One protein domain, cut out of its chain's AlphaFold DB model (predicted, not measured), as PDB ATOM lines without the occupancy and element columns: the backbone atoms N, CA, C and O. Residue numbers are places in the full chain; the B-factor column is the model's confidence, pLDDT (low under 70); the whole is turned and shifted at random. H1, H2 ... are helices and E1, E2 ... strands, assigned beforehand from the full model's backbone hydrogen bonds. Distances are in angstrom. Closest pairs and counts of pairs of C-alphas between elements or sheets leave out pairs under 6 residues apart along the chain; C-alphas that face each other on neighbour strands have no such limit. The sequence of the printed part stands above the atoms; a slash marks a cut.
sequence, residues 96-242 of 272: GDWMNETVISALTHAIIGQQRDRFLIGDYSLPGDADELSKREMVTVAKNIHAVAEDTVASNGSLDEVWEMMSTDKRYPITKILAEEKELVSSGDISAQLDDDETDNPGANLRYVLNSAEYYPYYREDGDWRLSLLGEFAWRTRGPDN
ATOM      1  N   GLY A  96     -18.400  -2.738  22.289       95.62
ATOM      2  CA  GLY A  96     -17.675  -1.595  21.729       95.62
ATOM      3  C   GLY A  96     -18.506  -0.312  21.737       95.62
ATOM      4  O   GLY A  96     -19.228  -0.044  22.695       95.62
ATOM      5  N   ASP A  97     -18.413   0.465  20.659       97.50
ATOM      6  CA  ASP A  97     -19.048   1.784  20.542       97.50
ATOM      7  C   ASP A  97     -20.579   1.746  20.658       97.50
ATOM      8  O   ASP A  97     -21.183   2.707  21.124       97.50
ATOM      9  N   TRP A  98     -21.215   0.626  20.311       97.62
ATOM     10  CA  TRP A  98     -22.664   0.446  20.450       97.62
ATOM     11  C   TRP A  98     -23.141   0.390  21.903       97.62
ATOM     12  O   TRP A  98     -24.317   0.623  22.162       97.62
ATOM     13  N   MET A  99     -22.244   0.085  22.846       97.56
ATOM     14  CA  MET A  99     -22.526   0.088  24.288       97.56
ATOM     15  C   MET A  99     -22.221   1.440  24.943       97.56
ATOM     16  O   MET A  99     -22.291   1.571  26.162       97.56
ATOM     17  N   ASN A 100     -21.871   2.455  24.149       97.38
ATOM     18  CA  ASN A 100     -21.746   3.817  24.635       97.38
ATOM     19  C   ASN A 100     -23.127   4.367  25.040       97.38
ATOM     20  O   ASN A 100     -24.077   4.285  24.266       97.38
ATOM     21  N   GLU A 101     -23.218   4.976  26.222       96.62
ATOM     22  CA  GLU A 101     -24.463   5.534  26.770       96.62
ATOM     23  C   GLU A 101     -25.145   6.530  25.817       96.62
ATOM     24  O   GLU A 101     -26.362   6.497  25.652       96.62
ATOM     25  N   THR A 102     -24.373   7.364  25.113       97.06
ATOM     26  CA  THR A 102     -24.918   8.307  24.125       97.06
ATOM     27  C   THR A 102     -25.551   7.587  22.939       97.06
ATOM     28  O   THR A 102     -26.599   8.012  22.459       97.06
ATOM     29  N   VAL A 103     -24.953   6.483  22.478       98.25
ATOM     30  CA  VAL A 103     -25.508   5.675  21.380       98.25
ATOM     31  C   VAL A 103     -26.807   5.006  21.816       98.25
ATOM     32  O   VAL A 103     -27.787   5.040  21.074       98.25
ATOM     33  N   ILE A 104     -26.844   4.454  23.029       98.06
ATOM     34  CA  ILE A 104     -28.051   3.837  23.586       98.06
ATOM     35  C   ILE A 104     -29.169   4.878  23.720       98.06
ATOM     36  O   ILE A 104     -30.266   4.649  23.215       98.06
ATOM     37  N   SER A 105     -28.867   6.045  24.293       97.44
ATOM     38  CA  SER A 105     -29.827   7.143  24.455       97.44
ATOM     39  C   SER A 105     -30.380   7.651  23.127       97.44
ATOM     40  O   SER A 105     -31.597   7.803  22.977       97.44
ATOM     41  N   ALA A 106     -29.511   7.836  22.129       97.56
ATOM     42  CA  ALA A 106     -29.912   8.211  20.780       97.56
ATOM     43  C   ALA A 106     -30.842   7.169  20.150       97.56
ATOM     44  O   ALA A 106     -31.875   7.528  19.590       97.56
ATOM     45  N   LEU A 107     -30.522   5.880  20.277       97.88
ATOM     46  CA  LEU A 107     -31.326   4.805  19.700       97.88
ATOM     47  C   LEU A 107     -32.679   4.646  20.392       97.88
ATOM     48  O   LEU A 107     -33.693   4.535  19.707       97.88
ATOM     49  N   THR A 108     -32.748   4.676  21.725       97.31
ATOM     50  CA  THR A 108     -34.052   4.615  22.402       97.31
ATOM     51  C   THR A 108     -34.899   5.840  22.069       97.31
ATOM     52  O   THR A 108     -36.107   5.711  21.877       97.31
ATOM     53  N   HIS A 109     -34.286   7.017  21.923       96.31
ATOM     54  CA  HIS A 109     -35.001   8.206  21.476       96.31
ATOM     55  C   HIS A 109     -35.495   8.066  20.030       96.31
ATOM     56  O   HIS A 109     -36.666   8.309  19.760       96.31
ATOM     57  N   ALA A 110     -34.660   7.579  19.115       96.12
ATOM     58  CA  ALA A 110     -35.049   7.364  17.726       96.12
ATOM     59  C   ALA A 110     -36.185   6.335  17.574       96.12
ATOM     60  O   ALA A 110     -37.059   6.516  16.723       96.12
ATOM     61  N   ILE A 111     -36.194   5.283  18.398       95.44
ATOM     62  CA  ILE A 111     -37.151   4.168  18.304       95.44
ATOM     63  C   ILE A 111     -38.456   4.469  19.053       95.44
ATOM     64  O   ILE A 111     -39.540   4.262  18.515       95.44
ATOM     65  N   ILE A 112     -38.375   4.948  20.298       93.19
ATOM     66  CA  ILE A 112     -39.538   5.147  21.181       93.19
ATOM     67  C   ILE A 112     -39.665   6.586  21.704       93.19
ATOM     68  O   ILE A 112     -40.360   6.822  22.692       93.19
ATOM     69  N   GLY A 113     -38.988   7.572  21.119       92.19
ATOM     70  CA  GLY A 113     -39.102   8.982  21.526       92.19
ATOM     71  C   GLY A 113     -38.697   9.261  22.978       92.19
ATOM     72  O   GLY A 113     -39.137  10.244  23.563       92.19
ATOM     73  N   GLN A 114     -37.936   8.365  23.618       92.31
ATOM     74  CA  GLN A 114     -37.474   8.525  24.999       92.31
ATOM     75  C   GLN A 114     -35.979   8.253  25.091       92.31
ATOM     76  O   GLN A 114     -35.520   7.159  24.764       92.31
ATOM     77  N   GLN A 115     -35.233   9.233  25.591       93.25
ATOM     78  CA  GLN A 115     -33.820   9.076  25.921       93.25
ATOM     79  C   GLN A 115     -33.674   8.190  27.161       93.25
ATOM     80  O   GLN A 115     -34.269   8.464  28.206       93.25
ATOM     81  N   ARG A 116     -32.923   7.096  27.032       94.38
ATOM     82  CA  ARG A 116     -32.626   6.154  28.114       94.38
ATOM     83  C   ARG A 116     -31.175   5.722  28.021       94.38
ATOM     84  O   ARG A 116     -30.634   5.546  26.942       94.38
ATOM     85  N   ASP A 117     -30.570   5.471  29.164       95.00
ATOM     86  CA  ASP A 117     -29.185   5.017  29.288       95.00
ATOM     87  C   ASP A 117     -29.012   3.504  29.070       95.00
ATOM     88  O   ASP A 117     -27.889   2.997  29.101       95.00
ATOM     89  N   ARG A 118     -30.112   2.770  28.847       96.19
ATOM     90  CA  ARG A 118     -30.095   1.308  28.746       96.19
ATOM     91  C   ARG A 118     -31.088   0.704  27.763       96.19
ATOM     92  O   ARG A 118     -32.207   1.195  27.595       96.19
ATOM     93  N   PHE A 119     -30.705  -0.446  27.211       96.25
ATOM     94  CA  PHE A 119     -31.614  -1.375  26.541       96.25
ATOM     95  C   PHE A 119     -32.037  -2.489  27.487       96.25
ATOM     96  O   PHE A 119     -31.211  -3.059  28.191       96.25
ATOM     97  N   LEU A 120     -33.319  -2.835  27.442       96.44
ATOM     98  CA  LEU A 120     -33.877  -3.974  28.160       96.44
ATOM     99  C   LEU A 120     -34.351  -4.994  27.136       96.44
ATOM    100  O   LEU A 120     -35.195  -4.653  26.304       96.44
ATOM    101  N   ILE A 121     -33.792  -6.206  27.165       95.31
ATOM    102  CA  ILE A 121     -34.098  -7.272  26.198       95.31
ATOM    103  C   ILE A 121     -34.013  -8.632  26.892       95.31
ATOM    104  O   ILE A 121     -32.930  -9.061  27.284       95.31
ATOM    105  N   GLY A 122     -35.136  -9.347  26.994       93.50
ATOM    106  CA  GLY A 122     -35.171 -10.667  27.623       93.50
ATOM    107  C   GLY A 122     -34.735 -10.612  29.084       93.50
ATOM    108  O   GLY A 122     -35.437 -10.048  29.909       93.50
ATOM    109  N   ASP A 123     -33.577 -11.179  29.401       94.69
ATOM    110  CA  ASP A 123     -33.020 -11.178  30.759       94.69
ATOM    111  C   ASP A 123     -31.825 -10.204  30.906       94.69
ATOM    112  O   ASP A 123     -31.089 -10.299  31.880       94.69
ATOM    113  N   TYR A 124     -31.595  -9.301  29.937       96.06
ATOM    114  CA  TYR A 124     -30.402  -8.441  29.897       96.06
ATOM    115  C   TYR A 124     -30.731  -6.947  29.931       96.06
ATOM    116  O   TYR A 124     -31.598  -6.463  29.193       96.06
ATOM    117  N   SER A 125     -29.961  -6.218  30.737       96.88
ATOM    118  CA  SER A 125     -29.900  -4.766  30.833       96.88
ATOM    119  C   SER A 125     -28.556  -4.265  30.296       96.88
ATOM    120  O   SER A 125     -27.509  -4.404  30.926       96.88
ATOM    121  N   LEU A 126     -28.553  -3.680  29.099       96.69
ATOM    122  CA  LEU A 126     -27.331  -3.197  28.445       96.69
ATOM    123  C   LEU A 126     -27.181  -1.692  28.649       96.69
ATOM    124  O   LEU A 126     -28.182  -1.000  28.519       96.69
ATOM    125  N   PRO A 127     -25.969  -1.182  28.933       96.75
ATOM    126  CA  PRO A 127     -24.686  -1.863  28.753       96.75
ATOM    127  C   PRO A 127     -24.218  -2.698  29.959       96.75
ATOM    128  O   PRO A 127     -23.194  -3.365  29.846       96.75
ATOM    129  N   GLY A 128     -24.943  -2.681  31.086       94.94
ATOM    130  CA  GLY A 128     -24.540  -3.331  32.344       94.94
ATOM    131  C   GLY A 128     -24.144  -4.805  32.204       94.94
ATOM    132  O   GLY A 128     -23.106  -5.204  32.723       94.94
ATOM    133  N   ASP A 129     -24.906  -5.568  31.422       96.12
ATOM    134  CA  ASP A 129     -24.703  -7.011  31.246       96.12
ATOM    135  C   ASP A 129     -23.872  -7.373  30.003       96.12
ATOM    136  O   ASP A 129     -23.717  -8.550  29.672       96.12
ATOM    137  N   ALA A 130     -23.333  -6.388  29.273       93.69
ATOM    138  CA  ALA A 130     -22.696  -6.618  27.971       93.69
ATOM    139  C   ALA A 130     -21.504  -7.593  28.043       93.69
ATOM    140  O   ALA A 130     -21.327  -8.424  27.148       93.69
ATOM    141  N   ASP A 131     -20.718  -7.527  29.121       93.25
ATOM    142  CA  ASP A 131     -19.544  -8.382  29.343       93.25
ATOM    143  C   ASP A 131     -19.906  -9.820  29.765       93.25
ATOM    144  O   ASP A 131     -19.061 -10.719  29.703       93.25
ATOM    145  N   GLU A 132     -21.153 -10.055  30.181       94.06
ATOM    146  CA  GLU A 132     -21.643 -11.364  30.629       94.06
ATOM    147  C   GLU A 132     -22.273 -12.176  29.491       94.06
ATOM    148  O   GLU A 132     -22.415 -13.399  29.595       94.06
ATOM    149  N   LEU A 133     -22.585 -11.521  28.367       95.75
ATOM    150  CA  LEU A 133     -23.189 -12.163  27.208       95.75
ATOM    151  C   LEU A 133     -22.241 -13.183  26.565       95.75
ATOM    152  O   LEU A 133     -21.167 -12.870  26.042       95.75
ATOM    153  N   SER A 134     -22.696 -14.427  26.459       96.69
ATOM    154  CA  SER A 134     -22.112 -15.383  25.528       96.69
ATOM    155  C   SER A 134     -22.365 -14.952  24.081       96.69
ATOM    156  O   SER A 134     -23.317 -14.244  23.757       96.69
ATOM    157  N   LYS A 135     -21.571 -15.480  23.142       96.31
ATOM    158  CA  LYS A 135     -21.744 -15.201  21.703       96.31
ATOM    159  C   LYS A 135     -23.152 -15.504  21.183       96.31
ATOM    160  O   LYS A 135     -23.595 -14.870  20.234       96.31
ATOM    161  N   ARG A 136     -23.835 -16.500  21.759       95.38
ATOM    162  CA  ARG A 136     -25.209 -16.836  21.371       95.38
ATOM    163  C   ARG A 136     -26.177 -15.750  21.829       95.38
ATOM    164  O   ARG A 136     -27.035 -15.352  21.055       95.38
ATOM    165  N   GLU A 137     -26.016 -15.277  23.057       95.69
ATOM    166  CA  GLU A 137     -26.864 -14.237  23.643       95.69
ATOM    167  C   GLU A 137     -26.619 -12.893  22.952       95.69
ATOM    168  O   GLU A 137     -27.576 -12.206  22.612       95.69
ATOM    169  N   MET A 138     -25.365 -12.589  22.589       96.56
ATOM    170  CA  MET A 138     -25.032 -11.429  21.756       96.56
ATOM    171  C   MET A 138     -25.792 -11.420  20.424       96.56
ATOM    172  O   MET A 138     -26.297 -10.379  20.015       96.56
ATOM    173  N   VAL A 139     -25.901 -12.574  19.748       95.88
ATOM    174  CA  VAL A 139     -26.672 -12.693  18.497       95.88
ATOM    175  C   VAL A 139     -28.157 -12.446  18.743       95.88
ATOM    176  O   VAL A 139     -28.791 -11.746  17.960       95.88
ATOM    177  N   THR A 140     -28.718 -12.997  19.820       93.62
ATOM    178  CA  THR A 140     -30.128 -12.789  20.168       93.62
ATOM    179  C   THR A 140     -30.430 -11.319  20.453       93.62
ATOM    180  O   THR A 140     -31.383 -10.770  19.904       93.62
ATOM    181  N   VAL A 141     -29.604 -10.662  21.266       96.06
ATOM    182  CA  VAL A 141     -29.712  -9.228  21.558       96.06
ATOM    183  C   VAL A 141     -29.609  -8.406  20.273       96.06
ATOM    184  O   VAL A 141     -30.459  -7.553  20.028       96.06
ATOM    185  N   ALA A 142     -28.616  -8.694  19.424       97.12
ATOM    186  CA  ALA A 142     -28.430  -7.976  18.169       97.12
ATOM    187  C   ALA A 142     -29.644  -8.114  17.244       97.12
ATOM    188  O   ALA A 142     -30.143  -7.107  16.760       97.12
ATOM    189  N   LYS A 143     -30.188  -9.328  17.089       95.56
ATOM    190  CA  LYS A 143     -31.408  -9.578  16.307       95.56
ATOM    191  C   LYS A 143     -32.600  -8.733  16.759       95.56
ATOM    192  O   LYS A 143     -33.332  -8.232  15.918       95.56
ATOM    193  N   ASN A 144     -32.792  -8.577  18.069       96.00
ATOM    194  CA  ASN A 144     -33.884  -7.763  18.611       96.00
ATOM    195  C   ASN A 144     -33.728  -6.283  18.238       96.00
ATOM    196  O   ASN A 144     -34.695  -5.660  17.807       96.00
ATOM    197  N   ILE A 145     -32.514  -5.735  18.370       96.81
ATOM    198  CA  ILE A 145     -32.231  -4.348  17.981       96.81
ATOM    199  C   ILE A 145     -32.307  -4.167  16.460       96.81
ATOM    200  O   ILE A 145     -32.843  -3.165  15.995       96.81
ATOM    201  N   HIS A 146     -31.833  -5.145  15.684       96.19
ATOM    202  CA  HIS A 146     -31.915  -5.112  14.224       96.19
ATOM    203  C   HIS A 146     -33.363  -5.030  13.754       96.19
ATOM    204  O   HIS A 146     -33.704  -4.119  13.008       96.19
ATOM    205  N   ALA A 147     -34.219  -5.922  14.260       94.88
ATOM    206  CA  ALA A 147     -35.623  -5.989  13.869       94.88
ATOM    207  C   ALA A 147     -36.389  -4.706  14.217       94.88
ATOM    208  O   ALA A 147     -37.113  -4.178  13.379       94.88
ATOM    209  N   VAL A 148     -36.197  -4.158  15.426       95.50
ATOM    210  CA  VAL A 148     -36.878  -2.913  15.809       95.50
ATOM    211  C   VAL A 148     -36.378  -1.714  15.000       95.50
ATOM    212  O   VAL A 148     -37.183  -0.884  14.584       95.50
ATOM    213  N   ALA A 149     -35.074  -1.627  14.724       96.00
ATOM    214  CA  ALA A 149     -34.519  -0.545  13.920       96.00
ATOM    215  C   ALA A 149     -34.997  -0.619  12.460       96.00
ATOM    216  O   ALA A 149     -35.357   0.404  11.882       96.00
ATOM    217  N   GLU A 150     -35.062  -1.823  11.884       94.38
ATOM    218  CA  GLU A 150     -35.555  -2.047  10.523       94.38
ATOM    219  C   GLU A 150     -37.052  -1.728  10.389       94.38
ATOM    220  O   GLU A 150     -37.434  -0.980   9.486       94.38
ATOM    221  N   ASP A 151     -37.896  -2.218  11.309       92.88
ATOM    222  CA  ASP A 151     -39.343  -1.944  11.288       92.88
ATOM    223  C   ASP A 151     -39.638  -0.452  11.519       92.88
ATOM    224  O   ASP A 151     -40.598   0.080  10.973       92.88
ATOM    225  N   THR A 152     -38.771   0.264  12.248       88.38
ATOM    226  CA  THR A 152     -38.896   1.720  12.440       88.38
ATOM    227  C   THR A 152     -38.640   2.520  11.154       88.38
ATOM    228  O   THR A 152     -39.217   3.595  10.986       88.38
ATOM    229  N   VAL A 153     -37.760   2.043  10.265       88.31
ATOM    230  CA  VAL A 153     -37.404   2.745   9.015       88.31
ATOM    231  C   VAL A 153     -38.341   2.367   7.871       88.31
ATOM    232  O   VAL A 153     -38.764   3.237   7.114       88.31
ATOM    233  N   ALA A 154     -38.656   1.079   7.726       82.62
ATOM    234  CA  ALA A 154     -39.308   0.556   6.526       82.62
ATOM    235  C   ALA A 154     -40.684  -0.086   6.765       82.62
ATOM    236  O   ALA A 154     -41.305  -0.495   5.783       82.62
ATOM    237  N   SER A 155     -41.155  -0.193   8.015       79.06
ATOM    238  CA  SER A 155     -42.405  -0.882   8.385       79.06
ATOM    239  C   SER A 155     -42.564  -2.215   7.642       79.06
ATOM    240  O   SER A 155     -43.476  -2.398   6.831       79.06
ATOM    241  N   ASN A 156     -41.611  -3.127   7.846       78.81
ATOM    242  CA  ASN A 156     -41.483  -4.354   7.058       78.81
ATOM    243  C   ASN A 156     -42.336  -5.522   7.592       78.81
ATOM    244  O   ASN A 156     -42.331  -6.597   6.990       78.81
ATOM    245  N   GLY A 157     -43.039  -5.328   8.715       79.06
ATOM    246  CA  GLY A 157     -43.918  -6.331   9.322       79.06
ATOM    247  C   GLY A 157     -43.172  -7.443  10.065       79.06
ATOM    248  O   GLY A 157     -43.784  -8.398  10.535       79.06
ATOM    249  N   SER A 158     -41.847  -7.331  10.229       77.31
ATOM    250  CA  SER A 158     -41.028  -8.337  10.930       77.31
ATOM    251  C   SER A 158     -41.431  -8.546  12.394       77.31
ATOM    252  O   SER A 158     -41.120  -9.584  12.980       77.31
ATOM    253  N   LEU A 159     -42.136  -7.576  12.979       88.56
ATOM    254  CA  LEU A 159     -42.623  -7.607  14.357       88.56
ATOM    255  C   LEU A 159     -44.124  -7.907  14.477       88.56
ATOM    256  O   LEU A 159     -44.637  -7.952  15.596       88.56
ATOM    257  N   ASP A 160     -44.825  -8.165  13.369       89.56
ATOM    258  CA  ASP A 160     -46.264  -8.454  13.396       89.56
ATOM    259  C   ASP A 160     -46.556  -9.762  14.138       89.56
ATOM    260  O   ASP A 160     -47.422  -9.793  15.008       89.56
ATOM    261  N   GLU A 161     -45.756 -10.808  13.911       88.81
ATOM    262  CA  GLU A 161     -45.884 -12.077  14.645       88.81
ATOM    263  C   GLU A 161     -45.677 -11.888  16.157       88.81
ATOM    264  O   GLU A 161     -46.341 -12.526  16.977       88.81
ATOM    265  N   VAL A 162     -44.772 -10.986  16.553       91.00
ATOM    266  CA  VAL A 162     -44.548 -10.665  17.970       91.00
ATOM    267  C   VAL A 162     -45.776  -9.970  18.546       91.00
ATOM    268  O   VAL A 162     -46.232 -10.338  19.631       91.00
ATOM    269  N   TRP A 163     -46.344  -9.009  17.816       93.50
ATOM    270  CA  TRP A 163     -47.572  -8.336  18.224       93.50
ATOM    271  C   TRP A 163     -48.748  -9.308  18.345       93.50
ATOM    272  O   TRP A 163     -49.431  -9.295  19.367       93.50
ATOM    273  N   GLU A 164     -48.959 -10.200  17.375       92.50
ATOM    274  CA  GLU A 164     -49.995 -11.242  17.428       92.50
ATOM    275  C   GLU A 164     -49.836 -12.139  18.664       92.50
ATOM    276  O   GLU A 164     -50.810 -12.477  19.343       92.50
ATOM    277  N   MET A 165     -48.595 -12.488  19.025       92.38
ATOM    278  CA  MET A 165     -48.337 -13.232  20.254       92.38
ATOM    279  C   MET A 165     -48.692 -12.424  21.506       92.38
ATOM    280  O   MET A 165     -49.245 -12.998  22.442       92.38
ATOM    281  N   MET A 166     -48.408 -11.122  21.547       93.12
ATOM    282  CA  MET A 166     -48.687 -10.257  22.704       93.12
ATOM    283  C   MET A 166     -50.168  -9.876  22.845       93.12
ATOM    284  O   MET A 166     -50.621  -9.618  23.959       93.12
ATOM    285  N   SER A 167     -50.922  -9.849  21.744       91.50
ATOM    286  CA  SER A 167     -52.244  -9.211  21.654       91.50
ATOM    287  C   SER A 167     -53.441 -10.168  21.675       91.50
ATOM    288  O   SER A 167     -54.571  -9.742  21.470       91.50
ATOM    289  N   THR A 168     -53.241 -11.452  21.980       90.50
ATOM    290  CA  THR A 168     -54.367 -12.386  22.199       90.50
ATOM    291  C   THR A 168     -55.215 -11.980  23.407       90.50
ATOM    292  O   THR A 168     -54.655 -11.413  24.344       90.50
ATOM    293  N   ASP A 169     -56.478 -12.409  23.485       87.69
ATOM    294  CA  ASP A 169     -57.410 -12.121  24.598       87.69
ATOM    295  C   ASP A 169     -56.792 -12.283  25.998       87.69
ATOM    296  O   ASP A 169     -57.002 -11.462  26.885       87.69
ATOM    297  N   LYS A 170     -55.960 -13.315  26.186       87.31
ATOM    298  CA  LYS A 170     -55.294 -13.621  27.465       87.31
ATOM    299  C   LYS A 170     -54.071 -12.749  27.766       87.31
ATOM    300  O   LYS A 170     -53.631 -12.666  28.907       87.31
ATOM    301  N   ARG A 171     -53.435 -12.178  26.740       91.44
ATOM    302  CA  ARG A 171     -52.119 -11.510  26.830       91.44
ATOM    303  C   ARG A 171     -52.176 -10.016  26.565       91.44
ATOM    304  O   ARG A 171     -51.321  -9.299  27.081       91.44
ATOM    305  N   TYR A 172     -53.189  -9.540  25.848       92.25
ATOM    306  CA  TYR A 172     -53.400  -8.117  25.631       92.25
ATOM    307  C   TYR A 172     -53.590  -7.360  26.957       92.25
ATOM    308  O   TYR A 172     -52.861  -6.391  27.168       92.25
ATOM    309  N   PRO A 173     -54.440  -7.813  27.907       91.44
ATOM    310  CA  PRO A 173     -54.594  -7.121  29.191       91.44
ATOM    311  C   PRO A 173     -53.292  -7.069  30.004       91.44
ATOM    312  O   PRO A 173     -52.949  -6.028  30.558       91.44
ATOM    313  N   ILE A 174     -52.517  -8.163  30.006       93.38
ATOM    314  CA  ILE A 174     -51.192  -8.220  30.644       93.38
ATOM    315  C   ILE A 174     -50.243  -7.204  29.994       93.38
ATOM    316  O   ILE A 174     -49.575  -6.439  30.682       93.38
ATOM    317  N   THR A 175     -50.187  -7.192  28.662       93.31
ATOM    318  CA  THR A 175     -49.326  -6.286  27.890       93.31
ATOM    319  C   THR A 175     -49.693  -4.826  28.141       93.31
ATOM    320  O   THR A 175     -48.792  -4.008  28.305       93.31
ATOM    321  N   LYS A 176     -50.989  -4.510  28.230       93.25
ATOM    322  CA  LYS A 176     -51.482  -3.170  28.554       93.25
ATOM    323  C   LYS A 176     -51.004  -2.708  29.931       93.25
ATOM    324  O   LYS A 176     -50.442  -1.622  30.022       93.25
ATOM    325  N   ILE A 177     -51.135  -3.547  30.962       93.50
ATOM    326  CA  ILE A 177     -50.617  -3.240  32.308       93.50
ATOM    327  C   ILE A 177     -49.116  -2.946  32.245       93.50
ATOM    328  O   ILE A 177     -48.675  -1.914  32.733       93.50
ATOM    329  N   LEU A 178     -48.328  -3.801  31.583       94.69
ATOM    330  CA  LEU A 178     -46.879  -3.596  31.446       94.69
ATOM    331  C   LEU A 178     -46.497  -2.364  30.606       94.69
ATOM    332  O   LEU A 178     -45.360  -1.905  30.685       94.69
ATOM    333  N   ALA A 179     -47.394  -1.866  29.754       92.81
ATOM    334  CA  ALA A 179     -47.175  -0.652  28.977       92.81
ATOM    335  C   ALA A 179     -47.482   0.620  29.783       92.81
ATOM    336  O   ALA A 179     -46.829   1.650  29.593       92.81
ATOM    337  N   GLU A 180     -48.483   0.549  30.660       91.25
ATOM    338  CA  GLU A 180     -48.884   1.630  31.560       91.25
ATOM    339  C   GLU A 180     -47.906   1.750  32.742       91.25
ATOM    340  O   GLU A 180     -47.459   2.851  33.078       91.25
ATOM    341  N   GLU A 181     -47.497   0.612  33.301       85.31
ATOM    342  CA  GLU A 181     -46.502   0.496  34.363       85.31
ATOM    343  C   GLU A 181     -45.087   0.518  33.766       85.31
ATOM    344  O   GLU A 181     -44.569  -0.467  33.246       85.31
ATOM    345  N   LYS A 182     -44.421   1.674  33.831       76.12
ATOM    346  CA  LYS A 182     -43.057   1.859  33.289       76.12
ATOM    347  C   LYS A 182     -41.952   1.224  34.150       76.12
ATOM    348  O   LYS A 182     -40.769   1.311  33.792       76.12
ATOM    349  N   GLU A 183     -42.319   0.629  35.281       90.19
ATOM    350  CA  GLU A 183     -41.438  -0.060  36.229       90.19
ATOM    351  C   GLU A 183     -41.606  -1.587  36.139       90.19
ATOM    352  O   GLU A 183     -42.415  -2.090  35.366       90.19
ATOM    353  N   LEU A 184     -40.778  -2.335  36.870       95.06
ATOM    354  CA  LEU A 184     -40.927  -3.788  36.981       95.06
ATOM    355  C   LEU A 184     -42.183  -4.122  37.791       95.06
ATOM    356  O   LEU A 184     -42.387  -3.573  38.871       95.06
ATOM    357  N   VAL A 185     -42.991  -5.050  37.281       95.69
ATOM    358  CA  VAL A 185     -44.246  -5.485  37.899       95.69
ATOM    359  C   VAL A 185     -44.209  -6.986  38.147       95.69
ATOM    360  O   VAL A 185     -43.896  -7.778  37.249       95.69
ATOM    361  N   SER A 186     -44.561  -7.405  39.361       94.81
ATOM    362  CA  SER A 186     -44.629  -8.825  39.690       94.81
ATOM    363  C   SER A 186     -45.832  -9.493  39.022       94.81
ATOM    364  O   SER A 186     -46.880  -8.883  38.808       94.81
ATOM    365  N   SER A 187     -45.740 -10.796  38.734       92.06
ATOM    366  CA  SER A 187     -46.896 -11.536  38.197       92.06
ATOM    367  C   SER A 187     -48.111 -11.524  39.139       92.06
ATOM    368  O   SER A 187     -49.236 -11.671  38.668       92.06
ATOM    369  N   GLY A 188     -47.888 -11.367  40.449       90.94
ATOM    370  CA  GLY A 188     -48.959 -11.251  41.439       90.94
ATOM    371  C   GLY A 188     -49.684  -9.910  41.350       90.94
ATOM    372  O   GLY A 188     -50.910  -9.890  41.373       90.94
ATOM    373  N   ASP A 189     -48.943  -8.815  41.172       92.19
ATOM    374  CA  ASP A 189     -49.527  -7.479  41.022       92.19
ATOM    375  C   ASP A 189     -50.298  -7.355  39.704       92.19
ATOM    376  O   ASP A 189     -51.408  -6.829  39.698       92.19
ATOM    377  N   ILE A 190     -49.779  -7.934  38.611       92.44
ATOM    378  CA  ILE A 190     -50.515  -8.030  37.339       92.44
ATOM    379  C   ILE A 190     -51.842  -8.771  37.553       92.44
ATOM    380  O   ILE A 190     -52.892  -8.291  37.139       92.44
ATOM    381  N   SER A 191     -51.813  -9.925  38.230       91.00
ATOM    382  CA  SER A 191     -53.025 -10.708  38.509       91.00
ATOM    383  C   SER A 191     -54.034  -9.929  39.356       91.00
ATOM    384  O   SER A 191     -55.231 -10.024  39.107       91.00
ATOM    385  N   ALA A 192     -53.564  -9.155  40.338       89.31
ATOM    386  CA  ALA A 192     -54.421  -8.342  41.195       89.31
ATOM    387  C   ALA A 192     -55.085  -7.181  40.436       89.31
ATOM    388  O   ALA A 192     -56.226  -6.841  40.736       89.31
ATOM    389  N   GLN A 193     -54.399  -6.585  39.456       89.31
ATOM    390  CA  GLN A 193     -54.972  -5.533  38.606       89.31
ATOM    391  C   GLN A 193     -56.000  -6.067  37.600       89.31
ATOM    392  O   GLN A 193     -56.914  -5.340  37.220       89.31
ATOM    393  N   LEU A 194     -55.862  -7.327  37.178       87.50
ATOM    394  CA  LEU A 194     -56.799  -7.972  36.257       87.50
ATOM    395  C   LEU A 194     -58.096  -8.453  36.931       87.50
ATOM    396  O   LEU A 194     -59.017  -8.823  36.210       87.50
ATOM    397  N   ASP A 195     -58.174  -8.432  38.270       75.62
ATOM    398  CA  ASP A 195     -59.306  -8.953  39.067       75.62
ATOM    399  C   ASP A 195     -59.719 -10.380  38.641       75.62
ATOM    400  O   ASP A 195     -60.898 -10.729  38.608       75.62
ATOM    401  N   ASP A 196     -58.730 -11.191  38.238       64.56
ATOM    402  CA  ASP A 196     -58.948 -12.490  37.594       64.56
ATOM    403  C   ASP A 196     -58.837 -13.654  38.595       64.56
ATOM    404  O   ASP A 196     -57.861 -13.776  39.346       64.56
ATOM    405  N   ASP A 197     -59.835 -14.544  38.568       54.12
ATOM    406  CA  ASP A 197     -60.054 -15.670  39.490       54.12
ATOM    407  C   ASP A 197     -59.117 -16.876  39.206       54.12
ATOM    408  O   ASP A 197     -59.542 -18.028  39.136       54.12
ATOM    409  N   GLU A 198     -57.809 -16.637  39.085       53.25
ATOM    410  CA  GLU A 198     -56.742 -17.655  38.962       53.25
ATOM    411  C   GLU A 198     -56.591 -18.356  37.589       53.25
ATOM    412  O   GLU A 198     -55.766 -19.273  37.466       53.25
ATOM    413  N   THR A 199     -57.313 -17.952  36.535       52.47
ATOM    414  CA  THR A 199     -57.298 -18.701  35.257       52.47
ATOM    415  C   THR A 199     -56.175 -18.298  34.297       52.47
ATOM    416  O   THR A 199     -55.591 -19.178  33.654       52.47
ATOM    417  N   ASP A 200     -55.804 -17.016  34.219       65.94
ATOM    418  CA  ASP A 200     -54.733 -16.551  33.334       65.94
ATOM    419  C   ASP A 200     -53.465 -16.208  34.116       65.94
ATOM    420  O   ASP A 200     -53.152 -15.057  34.370       65.94
ATOM    421  N   ASN A 201     -52.679 -17.233  34.470       86.81
ATOM    422  CA  ASN A 201     -51.371 -17.082  35.123       86.81
ATOM    423  C   ASN A 201     -50.452 -16.132  34.313       86.81
ATOM    424  O   ASN A 201     -49.897 -16.564  33.287       86.81
ATOM    425  N   PRO A 202     -50.240 -14.867  34.745       90.44
ATOM    426  CA  PRO A 202     -49.572 -13.880  33.900       90.44
ATOM    427  C   PRO A 202     -48.112 -14.244  33.649       90.44
ATOM    428  O   PRO A 202     -47.625 -14.186  32.522       90.44
ATOM    429  N   GLY A 203     -47.432 -14.747  34.681       91.69
ATOM    430  CA  GLY A 203     -46.052 -15.209  34.571       91.69
ATOM    431  C   GLY A 203     -45.888 -16.378  33.595       91.69
ATOM    432  O   GLY A 203     -44.886 -16.442  32.884       91.69
ATOM    433  N   ALA A 204     -46.853 -17.300  33.517       91.94
ATOM    434  CA  ALA A 204     -46.820 -18.391  32.540       91.94
ATOM    435  C   ALA A 204     -47.027 -17.881  31.106       91.94
ATOM    436  O   ALA A 204     -46.307 -18.308  30.204       91.94
ATOM    437  N   ASN A 205     -47.954 -16.942  30.906       92.81
ATOM    438  CA  ASN A 205     -48.206 -16.316  29.608       92.81
ATOM    439  C   ASN A 205     -46.994 -15.519  29.097       92.81
ATOM    440  O   ASN A 205     -46.586 -15.695  27.950       92.81
ATOM    441  N   LEU A 206     -46.369 -14.710  29.957       94.25
ATOM    442  CA  LEU A 206     -45.171 -13.935  29.618       94.25
ATOM    443  C   LEU A 206     -43.983 -14.847  29.279       94.25
ATOM    444  O   LEU A 206     -43.307 -14.654  28.268       94.25
ATOM    445  N   ARG A 207     -43.769 -15.912  30.069       93.88
ATOM    446  CA  ARG A 207     -42.741 -16.930  29.778       93.88
ATOM    447  C   ARG A 207     -43.015 -17.679  28.483       93.88
ATOM    448  O   ARG A 207     -42.059 -18.049  27.809       93.88
ATOM    449  N   TYR A 208     -44.275 -17.959  28.159       93.62
ATOM    450  CA  TYR A 208     -44.617 -18.615  26.902       93.62
ATOM    451  C   TYR A 208     -44.143 -17.768  25.719       93.62
ATOM    452  O   TYR A 208     -43.363 -18.259  24.908       93.62
ATOM    453  N   VAL A 209     -44.510 -16.484  25.681       92.94
ATOM    454  CA  VAL A 209     -44.085 -15.579  24.601       92.94
ATOM    455  C   VAL A 209     -42.563 -15.464  24.552       92.94
ATOM    456  O   VAL A 209     -41.986 -15.673  23.494       92.94
ATOM    457  N   LEU A 210     -41.898 -15.238  25.690       91.25
ATOM    458  CA  LEU A 210     -40.438 -15.099  25.733       91.25
ATOM    459  C   LEU A 210     -39.691 -16.339  25.196       91.25
ATOM    460  O   LEU A 210     -38.613 -16.211  24.627       91.25
ATOM    461  N   ASN A 211     -40.256 -17.540  25.364       90.56
ATOM    462  CA  ASN A 211     -39.651 -18.789  24.889       90.56
ATOM    463  C   ASN A 211     -40.074 -19.195  23.468       90.56
ATOM    464  O   ASN A 211     -39.421 -20.052  22.871       90.56
ATOM    465  N   SER A 212     -41.188 -18.664  22.962       90.56
ATOM    466  CA  SER A 212     -41.777 -19.060  21.676       90.56
ATOM    467  C   SER A 212     -41.579 -18.034  20.567       90.56
ATOM    468  O   SER A 212     -41.541 -18.427  19.404       90.56
ATOM    469  N   ALA A 213     -41.450 -16.756  20.907       88.62
ATOM    470  CA  ALA A 213     -41.213 -15.695  19.942       88.62
ATOM    471  C   ALA A 213     -39.755 -15.702  19.455       88.62
ATOM    472  O   ALA A 213     -38.830 -16.031  20.203       88.62
ATOM    473  N   GLU A 214     -39.542 -15.319  18.192       89.81
ATOM    474  CA  GLU A 214     -38.189 -15.111  17.659       89.81
ATOM    475  C   GLU A 214     -37.489 -13.926  18.345       89.81
ATOM    476  O   GLU A 214     -36.280 -13.967  18.588       89.81
ATOM    477  N   TYR A 215     -38.269 -12.905  18.700       94.44
ATOM    478  CA  TYR A 215     -37.828 -11.703  19.396       94.44
ATOM    479  C   TYR A 215     -38.440 -11.629  20.792       94.44
ATOM    480  O   TYR A 215     -39.451 -12.263  21.080       94.44
ATOM    481  N   TYR A 216     -37.817 -10.875  21.689       95.06
ATOM    482  CA  TYR A 216     -38.130 -10.846  23.112       95.06
ATOM    483  C   TYR A 216     -38.864  -9.555  23.459       95.06
ATOM    484  O   TYR A 216     -38.213  -8.565  23.782       95.06
ATOM    485  N   PRO A 217     -40.211  -9.543  23.434       95.75
ATOM    486  CA  PRO A 217     -40.980  -8.340  23.737       95.75
ATOM    487  C   PRO A 217     -40.969  -7.970  25.221       95.75
ATOM    488  O   PRO A 217     -41.250  -6.821  25.563       95.75
ATOM    489  N   TYR A 218     -40.593  -8.888  26.107       96.44
ATOM    490  CA  TYR A 218     -40.577  -8.661  27.548       96.44
ATOM    491  C   TYR A 218     -39.150  -8.651  28.093       96.44
ATOM    492  O   TYR A 218     -38.289  -9.389  27.612       96.44
ATOM    493  N   TYR A 219     -38.927  -7.814  29.103       96.75
ATOM    494  CA  TYR A 219     -37.770  -7.881  29.984       96.75
ATOM    495  C   TYR A 219     -38.182  -8.481  31.327       96.75
ATOM    496  O   TYR A 219     -39.272  -8.183  31.830       96.75
ATOM    497  N   ARG A 220     -37.317  -9.319  31.893       95.69
ATOM    498  CA  ARG A 220     -37.524  -9.980  33.175       95.69
ATOM    499  C   ARG A 220     -36.300  -9.826  34.066       95.69
ATOM    500  O   ARG A 220     -35.187 -10.123  33.651       95.69
ATOM    501  N   GLU A 221     -36.551  -9.491  35.324       95.06
ATOM    502  CA  GLU A 221     -35.543  -9.429  36.382       95.06
ATOM    503  C   GLU A 221     -36.158  -9.965  37.674       95.06
ATOM    504  O   GLU A 221     -37.273  -9.595  38.024       95.06
ATOM    505  N   ASP A 222     -35.494 -10.919  38.330       91.75
ATOM    506  CA  ASP A 222     -35.937 -11.529  39.598       91.75
ATOM    507  C   ASP A 222     -37.392 -12.054  39.642       91.75
ATOM    508  O   ASP A 222     -37.956 -12.317  40.704       91.75
ATOM    509  N   GLY A 223     -37.981 -12.328  38.473       87.56
ATOM    510  CA  GLY A 223     -39.357 -12.819  38.343       87.56
ATOM    511  C   GLY A 223     -40.406 -11.731  38.113       87.56
ATOM    512  O   GLY A 223     -41.559 -12.091  37.850       87.56
ATOM    513  N   ASP A 224     -39.992 -10.467  38.123       96.19
ATOM    514  CA  ASP A 224     -40.788  -9.302  37.756       96.19
ATOM    515  C   ASP A 224     -40.577  -8.950  36.281       96.19
ATOM    516  O   ASP A 224     -39.610  -9.380  35.644       96.19
ATOM    517  N   TRP A 225     -41.524  -8.204  35.720       96.94
ATOM    518  CA  TRP A 225     -41.674  -8.044  34.278       96.94
ATOM    519  C   TRP A 225     -41.915  -6.598  33.883       96.94
ATOM    520  O   TRP A 225     -42.553  -5.839  34.603       96.94
ATOM    521  N   ARG A 226     -41.462  -6.248  32.684       96.62
ATOM    522  CA  ARG A 226     -41.856  -5.033  31.961       96.62
ATOM    523  C   ARG A 226     -41.698  -5.251  30.466       96.62
ATOM    524  O   ARG A 226     -41.121  -6.250  30.030       96.62
ATOM    525  N   LEU A 227     -42.178  -4.309  29.664       96.31
ATOM    526  CA  LEU A 227     -41.856  -4.311  28.242       96.31
ATOM    527  C   LEU A 227     -40.351  -4.074  28.026       96.31
ATOM    528  O   LEU A 227     -39.714  -3.253  28.696       96.31
ATOM    529  N   SER A 228     -39.790  -4.838  27.092       96.56
ATOM    530  CA  SER A 228     -38.480  -4.577  26.484       96.56
ATOM    531  C   SER A 228     -38.562  -3.361  25.551       96.56
ATOM    532  O   SER A 228     -39.659  -2.908  25.228       96.56
ATOM    533  N   LEU A 229     -37.428  -2.887  25.020       95.69
ATOM    534  CA  LEU A 229     -37.447  -1.842  23.981       95.69
ATOM    535  C   LEU A 229     -38.341  -2.226  22.785       95.69
ATOM    536  O   LEU A 229     -39.133  -1.411  22.316       95.69
ATOM    537  N   LEU A 230     -38.241  -3.475  22.323       95.06
ATOM    538  CA  LEU A 230     -39.034  -3.990  21.209       95.06
ATOM    539  C   LEU A 230     -40.519  -4.087  21.567       95.06
ATOM    540  O   LEU A 230     -41.369  -3.713  20.767       95.06
ATOM    541  N   GLY A 231     -40.839  -4.555  22.774       95.31
ATOM    542  CA  GLY A 231     -42.221  -4.640  23.250       95.31
ATOM    543  C   GLY A 231     -42.872  -3.267  23.392       95.31
ATOM    544  O   GLY A 231     -44.033  -3.101  23.030       95.31
ATOM    545  N   GLU A 232     -42.123  -2.267  23.864       95.00
ATOM    546  CA  GLU A 232     -42.593  -0.880  23.929       95.00
ATOM    547  C   GLU A 232     -42.818  -0.288  22.536       95.00
ATOM    548  O   GLU A 232     -43.818   0.398  22.317       95.00
ATOM    549  N   PHE A 233     -41.919  -0.562  21.588       94.12
ATOM    550  CA  PHE A 233     -42.098  -0.170  20.192       94.12
ATOM    551  C   PHE A 233     -43.351  -0.818  19.580       94.12
ATOM    552  O   PHE A 233     -44.189  -0.117  19.010       94.12
ATOM    553  N   ALA A 234     -43.526  -2.132  19.754       93.44
ATOM    554  CA  ALA A 234     -44.693  -2.861  19.265       93.44
ATOM    555  C   ALA A 234     -45.995  -2.316  19.871       93.44
ATOM    556  O   ALA A 234     -46.943  -2.035  19.143       93.44
ATOM    557  N   TRP A 235     -46.020  -2.078  21.187       92.75
ATOM    558  CA  TRP A 235     -47.171  -1.466  21.845       92.75
ATOM    559  C   TRP A 235     -47.484  -0.087  21.269       92.75
ATOM    560  O   TRP A 235     -48.623   0.178  20.929       92.75
ATOM    561  N   ARG A 236     -46.500   0.800  21.107       90.75
ATOM    562  CA  ARG A 236     -46.756   2.162  20.604       90.75
ATOM    563  C   ARG A 236     -47.247   2.204  19.167       90.75
ATOM    564  O   ARG A 236     -48.025   3.086  18.832       90.75
ATOM    565  N   THR A 237     -46.762   1.290  18.338       89.75
ATOM    566  CA  THR A 237     -47.092   1.257  16.911       89.75
ATOM    567  C   THR A 237     -48.398   0.526  16.616       89.75
ATOM    568  O   THR A 237     -48.978   0.770  15.566       89.75
ATOM    569  N   ARG A 238     -48.853  -0.377  17.501       89.25
ATOM    570  CA  ARG A 238     -49.983  -1.289  17.223       89.25
ATOM    571  C   ARG A 238     -51.028  -1.393  18.348       89.25
ATOM    572  O   ARG A 238     -52.112  -1.920  18.133       89.25
ATOM    573  N   GLY A 239     -50.717  -0.939  19.561       82.38
ATOM    574  CA  GLY A 239     -51.502  -1.189  20.778       82.38
ATOM    575  C   GLY A 239     -52.682  -0.249  21.050       82.38
ATOM    576  O   GLY A 239     -53.768  -0.764  21.336       82.38
ATOM    577  N   PRO A 240     -52.509   1.090  20.994       73.62
ATOM    578  CA  PRO A 240     -53.573   2.056  21.273       73.62
ATOM    579  C   PRO A 240     -54.796   1.944  20.353       73.62
ATOM    580  O   PRO A 240     -55.898   2.266  20.793       73.62
ATOM    581  N   ASP A 241     -54.620   1.440  19.127       57.59
ATOM    582  CA  ASP A 241     -55.669   1.408  18.097       57.59
ATOM    583  C   ASP A 241     -56.554   0.148  18.129       57.59
ATOM    584  O   ASP A 241     -57.578   0.098  17.458       57.59
ATOM    585  N   ASN A 242     -56.248  -0.848  18.972       49.81
ATOM    586  CA  ASN A 242     -57.119  -2.020  19.170       49.81
ATOM    587  C   ASN A 242     -58.265  -1.775  20.176       49.81
ATOM    588  O   ASN A 242     -58.903  -2.718  20.639       49.81
TER     589      ASN A 242
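AT A GLANCE: This is residues 96 to 242 of the 272 residues of an uncharacterized protein of Haloferax alexandrinus (UniProt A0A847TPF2). Picture an elongated domain in two halves, with two small strand hairpins, E1-E2 and E3-E4, next to each other in the middle, where E1 comes close to E3. One half holds E1-E2 with H1, H2 and the long H3; in the other, H5 is next to E4 and H7 next to E3, with H6 towards the far end, while H8 packs on H2 and H3 of the first half and on H4 of the second. The printed part has 147 residues, with eight named helices and four named strands in the order H1, H2, E1, E2, H3, H4, H5, H6, H7, E3, E4, H8; both two-stranded sheets are antiparallel and the class is mostly helix. The whole is compact, with a radius of gyration of the C-alphas of 14.9 A, and spans 48 by 32 by 26 A, only just elongated.

IN THESE COORDINATES: Find C-alpha 96 at (-17.675, -1.595, 21.729), where the short H1, residues 96 to 99, begins. H2 follows at residues 101 to 112, 16.1 A long. Next come the short strands E1, residues 119 to 121, and E2, residues 124 to 126. Look then for C-alpha 135 at (-21.744, -15.201, 21.703); from there H3, the longest helix, runs 28.1 A to residue 154. Read on through H4, residues 160 to 166, H5, residues 172 to 180 and 12.3 A long, and H6, residues 187 to 193. H7, residues 202 to 212, measures 15.4 A. E3, residues 218 to 221, and E4, residues 224 to 227, measure 10.2 A and 10.8 A. H8, residues 229 to 238, is 14.3 A long and ends at C-alpha 238, (-49.983, -1.289, 17.223).

HOW THE PARTS SIT: Begin at H8, the hub, which touches three helices. Its closest C-alphas to H2 are Phe 233 and Ile 112, 6.0 A apart; these two helices run the same way at a shallow tilt of 20 degrees, and H2 uses residues 108 to 112 alone. H8 touches H3 at Leu 230 and Val 148, closest C-alphas 5.9 A apart, the same way at a shallow tilt of 27 degrees. H8 touches H4 about perpendicular, at 80 degrees, with the C-alphas of Ala 234 and Trp 163 closest at 6.3 A. H2 and H3 only just touch, with 3 pairs of C-alphas within 8 A, the closest being Ile 111 and Thr 152 at 6.6 A. H1 is close to H2 but not clearly touching; the C-alphas of Trp 98 and Ile 104 are closest, at 7.1 A. Look next at the hairpin E1 and E2: N 119 and O 126 are within hydrogen-bond range at 2.9 A. In the hairpin E3 and E4, N 219 and O 226 are within that range at 2.8 A. The closest C-alphas of E1 and E3 are Ile 121 and Tyr 219, 5.3 A apart. Those of H5 and E4 are Leu 178 and Arg 226, 5.2 A apart, and those of H7 and E3 are Leu 210 and Tyr 218, 6.7 A apart. H6 touches H7 at a steep tilt of 54 degrees, opposite ways, with the C-alphas of Ser 187 and Gly 203 closest at 5.2 A. Residues 185 to 186 pair antiparallel with residues 224 to 225 of E4. H3 and H7 are apart. In H2 to H8 every O i to N i+4 pair is within hydrogen-bond range; H1 is too short for such a pair.

THE WHOLE: The two C-alphas farthest apart are those of Asp 97 and Asp 197, at 48.4 A. The printed part has no cut, and no link is long. The mean pLDDT of the printed part is 91.0; look for values under 70 at residues 196 to 200 and 241 to 242.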